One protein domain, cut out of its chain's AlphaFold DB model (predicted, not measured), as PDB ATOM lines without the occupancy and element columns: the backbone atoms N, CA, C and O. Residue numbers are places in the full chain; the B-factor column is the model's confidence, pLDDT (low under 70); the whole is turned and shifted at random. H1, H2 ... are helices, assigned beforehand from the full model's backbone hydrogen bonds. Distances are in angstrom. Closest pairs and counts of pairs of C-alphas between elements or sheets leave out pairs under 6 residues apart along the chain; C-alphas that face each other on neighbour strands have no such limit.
ATOM      1  N   SER A 259      93.951 -26.010  31.333       88.75
ATOM      2  CA  SER A 259      93.573 -27.379  30.961       88.75
ATOM      3  C   SER A 259      92.813 -28.061  32.103       88.75
ATOM      4  O   SER A 259      91.780 -28.695  31.873       88.75
ATOM      5  N   GLU A 260      93.270 -27.882  33.337       82.75
ATOM      6  CA  GLU A 260      92.637 -28.410  34.538       82.75
ATOM      7  C   GLU A 260      91.297 -27.722  34.819       82.75
ATOM      8  O   GLU A 260      90.312 -28.403  35.099       82.75
ATOM      9  N   ILE A 261      91.195 -26.402  34.613       87.62
ATOM     10  CA  ILE A 261      89.907 -25.689  34.690       87.62
ATOM     11  C   ILE A 261      88.888 -26.299  33.711       87.62
ATOM     12  O   ILE A 261      87.763 -26.592  34.110       87.62
ATOM     13  N   LYS A 262      89.263 -26.567  32.447       91.69
ATOM     14  CA  LYS A 262      88.350 -27.188  31.457       91.69
ATOM     15  C   LYS A 262      87.852 -28.563  31.915       91.69
ATOM     16  O   LYS A 262      86.664 -28.873  31.765       91.69
ATOM     17  N   LYS A 263      88.743 -29.383  32.486       81.81
ATOM     18  CA  LYS A 263      88.386 -30.705  33.026       81.81
ATOM     19  C   LYS A 263      87.421 -30.589  34.201       81.81
ATOM     20  O   LYS A 263      86.401 -31.274  34.201       81.81
ATOM     21  N   GLN A 264      87.710 -29.714  35.163       80.62
ATOM     22  CA  GLN A 264      86.890 -29.562  36.365       80.62
ATOM     23  C   GLN A 264      85.524 -28.935  36.072       80.62
ATOM     24  O   GLN A 264      84.531 -29.399  36.626       80.62
ATOM     25  N   VAL A 265      85.436 -27.958  35.160       85.06
ATOM     26  CA  VAL A 265      84.150 -27.421  34.678       85.06
ATOM     27  C   VAL A 265      83.287 -28.562  34.143       85.06
ATOM     28  O   VAL A 265      82.173 -28.775  34.615       85.06
ATOM     29  N   THR A 266      83.824 -29.362  33.219       83.06
ATOM     30  CA  THR A 266      83.080 -30.485  32.630       83.06
ATOM     31  C   THR A 266      82.690 -31.522  33.686       83.06
ATOM     32  O   THR A 266      81.551 -31.979  33.708       83.06
ATOM     33  N   GLY A 267      83.617 -31.883  34.578       69.00
ATOM     34  CA  GLY A 267      83.395 -32.888  35.615       69.00
ATOM     35  C   GLY A 267      82.325 -32.484  36.628       69.00
ATOM     36  O   GLY A 267      81.412 -33.263  36.885       69.00
ATOM     37  N   LEU A 268      82.393 -31.263  37.167       74.50
ATOM     38  CA  LEU A 268      81.454 -30.810  38.197       74.50
ATOM     39  C   LEU A 268      80.038 -30.607  37.642       74.50
ATOM     40  O   LEU A 268      79.079 -31.029  38.283       74.50
ATOM     41  N   PHE A 269      79.881 -30.058  36.432       82.56
ATOM     42  CA  PHE A 269      78.553 -29.984  35.808       82.56
ATOM     43  C   PHE A 269      78.019 -31.365  35.404       82.56
ATOM     44  O   PHE A 269      76.809 -31.576  35.437       82.56
ATOM     45  N   LYS A 270      78.886 -32.335  35.075       81.25
ATOM     46  CA  LYS A 270      78.454 -33.716  34.807       81.25
ATOM     47  C   LYS A 270      77.874 -34.376  36.057       81.25
ATOM     48  O   LYS A 270      76.881 -35.080  35.940       81.25
ATOM     49  N   ILE A 271      78.441 -34.105  37.236       74.75
ATOM     50  CA  ILE A 271      77.877 -34.568  38.513       74.75
ATOM     51  C   ILE A 271      76.480 -33.971  38.719       74.75
ATOM     52  O   ILE A 271      75.544 -34.714  38.987       74.75
ATOM     53  N   LEU A 272      76.298 -32.660  38.505       78.06
ATOM     54  CA  LEU A 272      74.971 -32.030  38.611       78.06
ATOM     55  C   LEU A 272      73.949 -32.640  37.634       78.06
ATOM     56  O   LEU A 272      72.777 -32.794  37.977       78.06
ATOM     57  N   LEU A 273      74.387 -33.006  36.426       80.81
ATOM     58  CA  LEU A 273      73.557 -33.690  35.434       80.81
ATOM     59  C   LEU A 273      73.184 -35.115  35.883       80.81
ATOM     60  O   LEU A 273      72.026 -35.516  35.772       80.81
ATOM     61  N   GLU A 274      74.151 -35.883  36.392       77.44
ATOM     62  CA  GLU A 274      73.946 -37.246  36.908       77.44
ATOM     63  C   GLU A 274      72.999 -37.253  38.120       77.44
ATOM     64  O   GLU A 274      72.103 -38.099  38.198       77.44
ATOM     65  N   ASP A 275      73.117 -36.247  38.991       76.00
ATOM     66  CA  ASP A 275      72.250 -36.014  40.152       76.00
ATOM     67  C   ASP A 275      70.874 -35.430  39.777       76.00
ATOM     68  O   ASP A 275      70.024 -35.229  40.649       76.00
ATOM     69  N   LYS A 276      70.620 -35.186  38.481       81.00
ATOM     70  CA  LYS A 276      69.384 -34.592  37.937       81.00
ATOM     71  C   LYS A 276      69.057 -33.212  38.518       81.00
ATOM     72  O   LYS A 276      67.886 -32.843  38.591       81.00
ATOM     73  N   LEU A 277      70.084 -32.476  38.934       76.12
ATOM     74  CA  LEU A 277      69.971 -31.089  39.385       76.12
ATOM     75  C   LEU A 277      69.943 -30.120  38.199       76.12
ATOM     76  O   LEU A 277      69.298 -29.086  38.277       76.12
ATOM     77  N   ILE A 278      70.561 -30.507  37.078       80.94
ATOM     78  CA  ILE A 278      70.452 -29.805  35.796       80.94
ATOM     79  C   ILE A 278      70.027 -30.759  34.681       80.94
ATOM     80  O   ILE A 278      70.254 -31.971  34.730       80.94
ATOM     81  N   THR A 279      69.434 -30.202  33.636       87.69
ATOM     82  CA  THR A 279      69.076 -30.900  32.404       87.69
ATOM     83  C   THR A 279      70.261 -30.994  31.437       87.69
ATOM     84  O   THR A 279      71.237 -30.247  31.519       87.69
ATOM     85  N   GLN A 280      70.173 -31.904  30.462       91.56
ATOM     86  CA  GLN A 280      71.190 -32.041  29.411       91.56
ATOM     87  C   GLN A 280      71.432 -30.725  28.632       91.56
ATOM     88  O   GLN A 280      72.597 -30.368  28.448       91.56
ATOM     89  N   PRO A 281      70.396 -29.961  28.217       91.94
ATOM     90  CA  PRO A 281      70.607 -28.663  27.573       91.94
ATOM     91  C   PRO A 281      71.323 -27.640  28.462       91.94
ATOM     92  O   PRO A 281      72.139 -26.865  27.969       91.94
ATOM     93  N   GLU A 282      71.046 -27.631  29.767       89.75
ATOM     94  CA  GLU A 282      71.708 -26.737  30.725       89.75
ATOM     95  C   GLU A 282      73.176 -27.105  30.910       89.75
ATOM     96  O   GLU A 282      74.040 -26.238  30.805       89.75
ATOM     97  N   PHE A 283      73.467 -28.397  31.085       90.94
ATOM     98  CA  PHE A 283      74.832 -28.916  31.109       90.94
ATOM     99  C   PHE A 283      75.625 -28.458  29.878       90.94
ATOM    100  O   PHE A 283      76.715 -27.896  30.010       90.94
ATOM    101  N   GLU A 284      75.072 -28.657  28.678       92.38
ATOM    102  CA  GLU A 284      75.708 -28.256  27.422       92.38
ATOM    103  C   GLU A 284      75.904 -26.741  27.342       92.38
ATOM    104  O   GLU A 284      76.985 -26.280  26.980       92.38
ATOM    105  N   ASN A 285      74.893 -25.959  27.720       92.12
ATOM    106  CA  ASN A 285      74.960 -24.504  27.689       92.12
ATOM    107  C   ASN A 285      76.034 -23.959  28.647       92.12
ATOM    108  O   ASN A 285      76.913 -23.202  28.229       92.12
ATOM    109  N   TYR A 286      76.001 -24.367  29.920       92.00
ATOM    110  CA  TYR A 286      76.914 -23.870  30.952       92.00
ATOM    111  C   TYR A 286      78.360 -24.250  30.641       92.00
ATOM    112  O   TYR A 286      79.243 -23.390  30.623       92.00
ATOM    113  N   THR A 287      78.605 -25.526  30.330       93.00
ATOM    114  CA  THR A 287      79.962 -26.003  30.038       93.00
ATOM    115  C   THR A 287      80.527 -25.363  28.775       93.00
ATOM    116  O   THR A 287      81.671 -24.914  28.798       93.00
ATOM    117  N   GLN A 288      79.749 -25.232  27.693       95.19
ATOM    118  CA  GLN A 288      80.236 -24.609  26.458       95.19
ATOM    119  C   GLN A 288      80.575 -23.130  26.635       95.19
ATOM    120  O   GLN A 288      81.583 -22.677  26.089       95.19
ATOM    121  N   ILE A 289      79.745 -22.368  27.354       95.75
ATOM    122  CA  ILE A 289      80.003 -20.945  27.598       95.75
ATOM    123  C   ILE A 289      81.276 -20.784  28.431       95.75
ATOM    124  O   ILE A 289      82.193 -20.076  28.013       95.75
ATOM    125  N   ILE A 290      81.374 -21.498  29.555       95.31
ATOM    126  CA  ILE A 290      82.522 -21.375  30.460       95.31
ATOM    127  C   ILE A 290      83.803 -21.854  29.767       95.31
ATOM    128  O   ILE A 290      84.818 -21.171  29.838       95.31
ATOM    129  N   ILE A 291      83.782 -22.973  29.033       96.19
ATOM    130  CA  ILE A 291      84.970 -23.470  28.315       96.19
ATOM    131  C   ILE A 291      85.438 -22.473  27.247       96.19
ATOM    132  O   ILE A 291      86.643 -22.250  27.120       96.19
ATOM    133  N   LYS A 292      84.521 -21.826  26.515       96.56
ATOM    134  CA  LYS A 292      84.885 -20.768  25.556       96.56
ATOM    135  C   LYS A 292      85.565 -19.587  26.243       96.56
ATOM    136  O   LYS A 292      86.549 -19.070  25.721       96.56
ATOM    137  N   ASP A 293      85.083 -19.188  27.414       97.38
ATOM    138  CA  ASP A 293      85.709 -18.121  28.194       97.38
ATOM    139  C   ASP A 293      87.077 -18.536  28.748       97.38
ATOM    140  O   ASP A 293      88.000 -17.724  28.753       97.38
ATOM    141  N   VAL A 294      87.247 -19.802  29.143       96.62
ATOM    142  CA  VAL A 294      88.554 -20.353  29.537       96.62
ATOM    143  C   VAL A 294      89.542 -20.253  28.372       96.62
ATOM    144  O   VAL A 294      90.654 -19.762  28.547       96.62
ATOM    145  N   GLU A 295      89.141 -20.668  27.168       96.62
ATOM    146  CA  GLU A 295      89.974 -20.570  25.963       96.62
ATOM    147  C   GLU A 295      90.280 -19.124  25.562       96.62
ATOM    148  O   GLU A 295      91.363 -18.836  25.047       96.62
ATOM    149  N   TYR A 296      89.332 -18.212  25.778       97.00
ATOM    150  CA  TYR A 296      89.531 -16.792  25.524       97.00
ATOM    151  C   TYR A 296      90.560 -16.200  26.494       97.00
ATOM    152  O   TYR A 296      91.514 -15.561  26.052       97.00
ATOM    153  N   CYS A 297      90.416 -16.469  27.796       96.06
ATOM    154  CA  CYS A 297      91.364 -16.060  28.839       96.06
ATOM    155  C   CYS A 297      92.766 -16.652  28.632       96.06
ATOM    156  O   CYS A 297      93.765 -16.023  28.968       96.06
ATOM    157  N   GLU A 298      92.853 -17.860  28.072       95.81
ATOM    158  CA  GLU A 298      94.120 -18.517  27.743       95.81
ATOM    159  C   GLU A 298      94.869 -17.807  26.603       95.81
ATOM    160  O   GLU A 298      96.099 -17.729  26.615       95.81
ATOM    161  N   LYS A 299      94.139 -17.273  25.617       95.44
ATOM    162  CA  LYS A 299      94.711 -16.687  24.394       95.44
ATOM    163  C   LYS A 299      94.860 -15.168  24.453       95.44
ATOM    164  O   LYS A 299      95.709 -14.621  23.749       95.44
ATOM    165  N   ASN A 300      94.039 -14.485  25.246       92.94
ATOM    166  CA  ASN A 300      94.019 -13.030  25.339       92.94
ATOM    167  C   ASN A 300      94.759 -12.541  26.596       92.94
ATOM    168  O   ASN A 300      94.765 -13.201  27.629       92.94
ATOM    169  N   LYS A 301      95.402 -11.375  26.501       91.44
ATOM    170  CA  LYS A 301      96.098 -10.703  27.612       91.44
ATOM    171  C   LYS A 301      95.536  -9.313  27.919       91.44
ATOM    172  O   LYS A 301      95.960  -8.699  28.894       91.44
ATOM    173  N   ASP A 302      94.623  -8.804  27.093       96.00
ATOM    174  CA  ASP A 302      93.959  -7.523  27.311       96.00
ATOM    175  C   ASP A 302      92.884  -7.683  28.393       96.00
ATOM    176  O   ASP A 302      91.840  -8.304  28.188       96.00
ATOM    177  N   THR A 303      93.155  -7.123  29.570       93.25
ATOM    178  CA  THR A 303      92.289  -7.241  30.746       93.25
ATOM    179  C   THR A 303      90.930  -6.568  30.561       93.25
ATOM    180  O   THR A 303      89.955  -7.019  31.162       93.25
ATOM    181  N   ALA A 304      90.824  -5.534  29.718       93.94
ATOM    182  CA  ALA A 304      89.548  -4.886  29.425       93.94
ATOM    183  C   ALA A 304      88.673  -5.782  28.542       93.94
ATOM    184  O   ALA A 304      87.498  -5.985  28.844       93.94
ATOM    185  N   GLN A 305      89.267  -6.391  27.511       96.44
ATOM    186  CA  GLN A 305      88.560  -7.328  26.633       96.44
ATOM    187  C   GLN A 305      88.154  -8.609  27.368       96.44
ATOM    188  O   GLN A 305      87.043  -9.103  27.193       96.44
ATOM    189  N   ILE A 306      89.029  -9.131  28.232       96.38
ATOM    190  CA  ILE A 306      88.710 -10.276  29.091       96.38
ATOM    191  C   ILE A 306      87.546  -9.930  30.020       96.38
ATOM    192  O   ILE A 306      86.604 -10.713  30.122       96.38
ATOM    193  N   LYS A 307      87.563  -8.753  30.661       96.56
ATOM    194  CA  LYS A 307      86.451  -8.310  31.512       96.56
ATOM    195  C   LYS A 307      85.132  -8.281  30.745       96.56
ATOM    196  O   LYS A 307      84.139  -8.828  31.220       96.56
ATOM    197  N   GLU A 308      85.127  -7.651  29.574       96.62
ATOM    198  CA  GLU A 308      83.938  -7.539  28.730       96.62
ATOM    199  C   GLU A 308      83.410  -8.917  28.314       96.62
ATOM    200  O   GLU A 308      82.214  -9.182  28.445       96.62
ATOM    201  N   GLN A 309      84.301  -9.819  27.895       96.81
ATOM    202  CA  GLN A 309      83.954 -11.191  27.535       96.81
ATOM    203  C   GLN A 309      83.331 -11.944  28.717       96.81
ATOM    204  O   GLN A 309      82.244 -12.503  28.568       96.81
ATOM    205  N   LEU A 310      83.976 -11.925  29.890       96.25
ATOM    206  CA  LEU A 310      83.498 -12.645  31.073       96.25
ATOM    207  C   LEU A 310      82.112 -12.149  31.515       96.25
ATOM    208  O   LEU A 310      81.213 -12.953  31.747       96.25
ATOM    209  N   VAL A 311      81.901 -10.831  31.576       95.12
ATOM    210  CA  VAL A 311      80.596 -10.254  31.949       95.12
ATOM    211  C   VAL A 311      79.530 -10.555  30.888       95.12
ATOM    212  O   VAL A 311      78.394 -10.891  31.222       95.12
ATOM    213  N   SER A 312      79.883 -10.467  29.602       95.19
ATOM    214  CA  SER A 312      78.972 -10.765  28.489       95.19
ATOM    215  C   SER A 312      78.503 -12.218  28.506       95.19
ATOM    216  O   SER A 312      77.313 -12.488  28.343       95.19
ATOM    217  N   SER A 313      79.419 -13.160  28.714       94.75
ATOM    218  CA  SER A 313      79.109 -14.585  28.791       94.75
ATOM    219  C   SER A 313      78.309 -14.944  30.043       94.75
ATOM    220  O   SER A 313      77.317 -15.662  29.918       94.75
ATOM    221  N   LEU A 314      78.644 -14.373  31.205       92.00
ATOM    222  CA  LEU A 314      77.885 -14.564  32.446       92.00
ATOM    223  C   LEU A 314      76.409 -14.159  32.272       92.00
ATOM    224  O   LEU A 314      75.507 -14.905  32.643       92.00
ATOM    225  N   ASN A 315      76.148 -13.035  31.600       89.69
ATOM    226  CA  ASN A 315      74.787 -12.565  31.307       89.69
ATOM    227  C   ASN A 315      74.027 -13.419  30.271       89.69
ATOM    228  O   ASN A 315      72.806 -13.305  30.162       89.69
ATOM    229  N   LYS A 316      74.716 -14.261  29.486       89.56
ATOM    230  CA  LYS A 316      74.068 -15.208  28.555       89.56
ATOM    231  C   LYS A 316      73.598 -16.474  29.261       89.56
ATOM    232  O   LYS A 316      72.721 -17.161  28.734       89.56
ATOM    233  N   ILE A 317      74.167 -16.788  30.424       87.62
ATOM    234  CA  ILE A 317      73.757 -17.942  31.212       87.62
ATOM    235  C   ILE A 317      72.448 -17.597  31.924       87.62
ATOM    236  O   ILE A 317      72.419 -16.803  32.863       87.62
ATOM    237  N   LYS A 318      71.352 -18.189  31.445       78.12
ATOM    238  CA  LYS A 318      70.034 -18.110  32.079       78.12
ATOM    239  C   LYS A 318      69.866 -19.297  33.015       78.12
ATOM    240  O   LYS A 318      70.079 -20.422  32.577       78.12
ATOM    241  N   ILE A 319      69.475 -19.027  34.256       69.69
ATOM    242  CA  ILE A 319      69.209 -20.039  35.285       69.69
ATOM    243  C   ILE A 319      67.846 -19.731  35.884       69.69
ATOM    244  O   ILE A 319      67.528 -18.560  36.111       69.69
ATOM    245  N   GLU A 320      67.042 -20.760  36.134       67.06
ATOM    246  CA  GLU A 320      65.788 -20.598  36.861       67.06
ATOM    247  C   GLU A 320      66.061 -20.166  38.317       67.06
ATOM    248  O   GLU A 320      67.076 -20.500  38.927       67.06
ATOM    249  N   GLU A 321      65.170 -19.364  38.908       56.84
ATOM    250  CA  GLU A 321      65.404 -18.717  40.213       56.84
ATOM    251  C   GLU A 321      65.636 -19.689  41.389       56.84
ATOM    252  O   GLU A 321      66.093 -19.259  42.448       56.84
ATOM    253  N   ARG A 322      65.340 -20.984  41.223       48.94
ATOM    254  CA  ARG A 322      65.319 -21.988  42.300       48.94
ATOM    255  C   ARG A 322      66.640 -22.743  42.507       48.94
ATOM    256  O   ARG A 322      66.768 -23.452  43.505       48.94
ATOM    257  N   ASP A 323      67.635 -22.512  41.655       60.84
ATOM    258  CA  ASP A 323      68.802 -23.388  41.516       60.84
ATOM    259  C   ASP A 323      70.075 -22.746  42.097       60.84
ATOM    260  O   ASP A 323      70.842 -22.027  41.447       60.84
ATOM    261  N   LYS A 324      70.251 -22.935  43.414       66.88
ATOM    262  CA  LYS A 324      71.309 -22.291  44.217       66.88
ATOM    263  C   LYS A 324      72.708 -22.856  43.934       66.88
ATOM    264  O   LYS A 324      73.677 -22.100  43.943       66.88
ATOM    265  N   LYS A 325      72.828 -24.162  43.672       69.19
ATOM    266  CA  LYS A 325      74.131 -24.841  43.526       69.19
ATOM    267  C   LYS A 325      74.799 -24.512  42.189       69.19
ATOM    268  O   LYS A 325      76.012 -24.348  42.118       69.19
ATOM    269  N   GLU A 326      73.998 -24.357  41.147       77.44
ATOM    270  CA  GLU A 326      74.381 -24.000  39.786       77.44
ATOM    271  C   GLU A 326      74.944 -22.579  39.763       77.44
ATOM    272  O   GLU A 326      76.045 -22.346  39.260       77.44
ATOM    273  N   LYS A 327      74.220 -21.635  40.383       79.25
ATOM    274  CA  LYS A 327      74.658 -20.242  40.530       79.25
ATOM    275  C   LYS A 327      75.972 -20.136  41.302       79.25
ATOM    276  O   LYS A 327      76.876 -19.414  40.876       79.25
ATOM    277  N   GLU A 328      76.111 -20.867  42.404       79.12
ATOM    278  CA  GLU A 328      77.352 -20.899  43.188       79.12
ATOM    279  C   GLU A 328      78.524 -21.463  42.370       79.12
ATOM    280  O   GLU A 328      79.604 -20.869  42.357       79.12
ATOM    281  N   LEU A 329      78.304 -22.549  41.623       79.31
ATOM    282  CA  LEU A 329      79.340 -23.189  40.812       79.31
ATOM    283  C   LEU A 329      79.780 -22.325  39.618       79.31
ATOM    284  O   LEU A 329      80.972 -22.225  39.326       79.31
ATOM    285  N   ILE A 330      78.843 -21.659  38.942       88.25
ATOM    286  CA  ILE A 330      79.151 -20.720  37.852       88.25
ATOM    287  C   ILE A 330      79.914 -19.517  38.404       88.25
ATOM    288  O   ILE A 330      80.970 -19.159  37.880       88.25
ATOM    289  N   THR A 331      79.438 -18.938  39.509       85.00
ATOM    290  CA  THR A 331      80.107 -17.805  40.164       85.00
ATOM    291  C   THR A 331      81.529 -18.167  40.584       85.00
ATOM    292  O   THR A 331      82.454 -17.377  40.384       85.00
ATOM    293  N   TYR A 332      81.723 -19.380  41.107       81.75
ATOM    294  CA  TYR A 332      83.038 -19.913  41.441       81.75
ATOM    295  C   TYR A 332      83.968 -19.937  40.221       81.75
ATOM    296  O   TYR A 332      85.077 -19.406  40.292       81.75
ATOM    297  N   TRP A 333      83.522 -20.465  39.078       87.81
ATOM    298  CA  TRP A 333      84.365 -20.536  37.880       87.81
ATOM    299  C   TRP A 333      84.747 -19.169  37.317       87.81
ATOM    300  O   TRP A 333      85.914 -18.943  36.987       87.81
ATOM    301  N   TYR A 334      83.804 -18.229  37.266       91.62
ATOM    302  CA  TYR A 334      84.110 -16.871  36.826       91.62
ATOM    303  C   TYR A 334      85.031 -16.137  37.805       91.62
ATOM    304  O   TYR A 334      85.909 -15.396  37.368       91.62
ATOM    305  N   PHE A 335      84.906 -16.383  39.112       86.12
ATOM    306  CA  PHE A 335      85.847 -15.861  40.102       86.12
ATOM    307  C   PHE A 335      87.267 -16.407  39.892       86.12
ATOM    308  O   PHE A 335      88.228 -15.637  39.914       86.12
ATOM    309  N   ILE A 336      87.413 -17.712  39.636       86.12
ATOM    310  CA  ILE A 336      88.710 -18.329  39.319       86.12
ATOM    311  C   ILE A 336      89.328 -17.687  38.069       86.12
ATOM    312  O   ILE A 336      90.493 -17.285  38.101       86.12
ATOM    313  N   LEU A 337      88.554 -17.530  36.988       91.88
ATOM    314  CA  LEU A 337      89.027 -16.902  35.749       91.88
ATOM    315  C   LEU A 337      89.434 -15.441  35.954       91.88
ATOM    316  O   LEU A 337      90.482 -15.019  35.459       91.88
ATOM    317  N   SER A 338      88.658 -14.676  36.722       90.94
ATOM    318  CA  SER A 338      88.979 -13.277  37.012       90.94
ATOM    319  C   SER A 338      90.258 -13.147  37.839       90.94
ATOM    320  O   SER A 338      91.086 -12.276  37.572       90.94
ATOM    321  N   LYS A 339      90.475 -14.045  38.808       87.19
ATOM    322  CA  LYS A 339      91.717 -14.092  39.587       87.19
ATOM    323  C   LYS A 339      92.917 -14.444  38.720       87.19
ATOM    324  O   LYS A 339      93.934 -13.763  38.816       87.19
ATOM    325  N   LYS A 340      92.775 -15.447  37.852       90.19
ATOM    326  CA  LYS A 340      93.835 -15.912  36.948       90.19
ATOM    327  C   LYS A 340      94.254 -14.852  35.922       90.19
ATOM    328  O   LYS A 340      95.423 -14.760  35.566       90.19
ATOM    329  N   THR A 341      93.314 -14.016  35.488       91.19
ATOM    330  CA  THR A 341      93.546 -12.947  34.497       91.19
ATOM    331  C   THR A 341      93.779 -11.564  35.113       91.19
ATOM    332  O   THR A 341      93.987 -10.596  34.384       91.19
ATOM    333  N   ASN A 342      93.783 -11.457  36.447       91.69
ATOM    334  CA  ASN A 342      93.883 -10.198  37.190       91.69
ATOM    335  C   ASN A 342      92.826  -9.152  36.772       91.69
ATOM    336  O   ASN A 342      93.114  -7.965  36.612       91.69
ATOM    337  N   VAL A 343      91.587  -9.614  36.599       92.50
ATOM    338  CA  VAL A 343      90.421  -8.799  36.259       92.50
ATOM    339  C   VAL A 343      89.463  -8.738  37.449       92.50
ATOM    340  O   VAL A 343      89.147  -9.755  38.074       92.50
ATOM    341  N   ASP A 344      88.959  -7.541  37.749       91.12
ATOM    342  CA  ASP A 344      87.927  -7.346  38.769       91.12
ATOM    343  C   ASP A 344      86.518  -7.372  38.157       91.12
ATOM    344  O   ASP A 344      86.128  -6.461  37.418       91.12
ATOM    345  N   ILE A 345      85.765  -8.425  38.486       90.50
ATOM    346  CA  ILE A 345      84.329  -8.590  38.199       90.50
ATOM    347  C   ILE A 345      83.525  -8.886  39.476       90.50
ATOM    348  O   ILE A 345      82.448  -9.477  39.422       90.50
ATOM    349  N   LYS A 346      84.062  -8.565  40.664       84.81
ATOM    350  CA  LYS A 346      83.449  -8.975  41.940       84.81
ATOM    351  C   LYS A 346      82.033  -8.418  42.102       84.81
ATOM    352  O   LYS A 346      81.157  -9.115  42.610       84.81
ATOM    353  N   SER A 347      81.817  -7.167  41.698       82.50
ATOM    354  CA  SER A 347      80.502  -6.530  41.786       82.50
ATOM    355  C   SER A 347      79.499  -7.211  40.858       82.50
ATOM    356  O   SER A 347      78.362  -7.439  41.252       82.50
ATOM    357  N   GLU A 348      79.925  -7.550  39.646       89.69
ATOM    358  CA  GLU A 348      79.129  -8.198  38.610       89.69
ATOM    359  C   GLU A 348      78.777  -9.638  39.001       89.69
ATOM    360  O   GLU A 348      77.636 -10.052  38.818       89.69
ATOM    361  N   LEU A 349      79.709 -10.368  39.619       84.62
ATOM    362  CA  LEU A 349      79.458 -11.706  40.159       84.62
ATOM    363  C   LEU A 349      78.477 -11.691  41.325       84.62
ATOM    364  O   LEU A 349      77.557 -12.498  41.352       84.62
ATOM    365  N   ASN A 350      78.642 -10.764  42.273       79.19
ATOM    366  CA  ASN A 350      77.693 -10.612  43.375       79.19
ATOM    367  C   ASN A 350      76.302 -10.246  42.858       79.19
ATOM    368  O   ASN A 350      75.316 -10.806  43.321       79.19
ATOM    369  N   LYS A 351      76.239  -9.330  41.887       83.62
ATOM    370  CA  LYS A 351      74.997  -8.950  41.226       83.62
ATOM    371  C   LYS A 351      74.340 -10.173  40.583       83.62
ATOM    372  O   LYS A 351      73.209 -10.491  40.889       83.62
ATOM    373  N   TRP A 352      75.068 -10.926  39.768       85.38
ATOM    374  CA  TRP A 352      74.518 -12.102  39.094       85.38
ATOM    375  C   TRP A 352      74.113 -13.234  40.062       85.38
ATOM    376  O   TRP A 352      73.098 -13.894  39.851       85.38
ATOM    377  N   LEU A 353      74.871 -13.442  41.146       79.00
ATOM    378  CA  LEU A 353      74.588 -14.465  42.157       79.00
ATOM    379  C   LEU A 353      73.377 -14.108  43.036       79.00
ATOM    380  O   LEU A 353      72.610 -15.002  43.398       79.00
ATOM    381  N   TYR A 354      73.213 -12.827  43.390       75.06
ATOM    382  CA  TYR A 354      72.272 -12.375  44.420       75.06
ATOM    383  C   TYR A 354      71.164 -11.432  43.943       75.06
ATOM    384  O   TYR A 354      70.305 -11.116  44.767       75.06
ATOM    385  N   ASP A 355      71.141 -10.987  42.680       66.25
ATOM    386  CA  ASP A 355      70.051 -10.159  42.145       66.25
ATOM    387  C   ASP A 355      68.744 -10.961  42.111       66.25
ATOM    388  O   ASP A 355      68.360 -11.588  41.125       66.25
TER     389      ASP A 355
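Overview. This is residues 259 to 355 of the 359 residues of an uncharacterized protein of Kaistella antarctica (UniProt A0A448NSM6). Five nearly aligned helices make two layers: H2 and H3 in one, H1, H4 and H5 in the other. H1 to H4 form an up-and-down bundle, each against the one before. The compact, all-helix printed part has 97 residues, spans 38 by 30 by 17 A, with radius of gyration of the C-alphas 12.8 A.

Arrangement. Find H2, residues 280 to 299, which touches H1, residues 259 to 274, closest at C-alphas 291 and 262, 5.9 A. H3, residues 303 to 316, touches residues 289 to 297 of H2 alone, closest C-alphas 306 and 297, 6.4 A. H4, residues 324 to 341, and H5, residues 346 to 354, run opposite ways. Successive helices form hairpins, every O i to N i+4 pair inside them within hydrogen-bond range.

Along the chain. Find C-alpha 280 at (71.190, -32.041, 29.411), where H2, 28.5 A long, begins; H5 ends at C-alpha 354, (72.272, -12.375, 44.420).

Size, cuts and confidence. The printed part has no cut; pLDDT is under 70 at residues 267, 319 to 325 and 355.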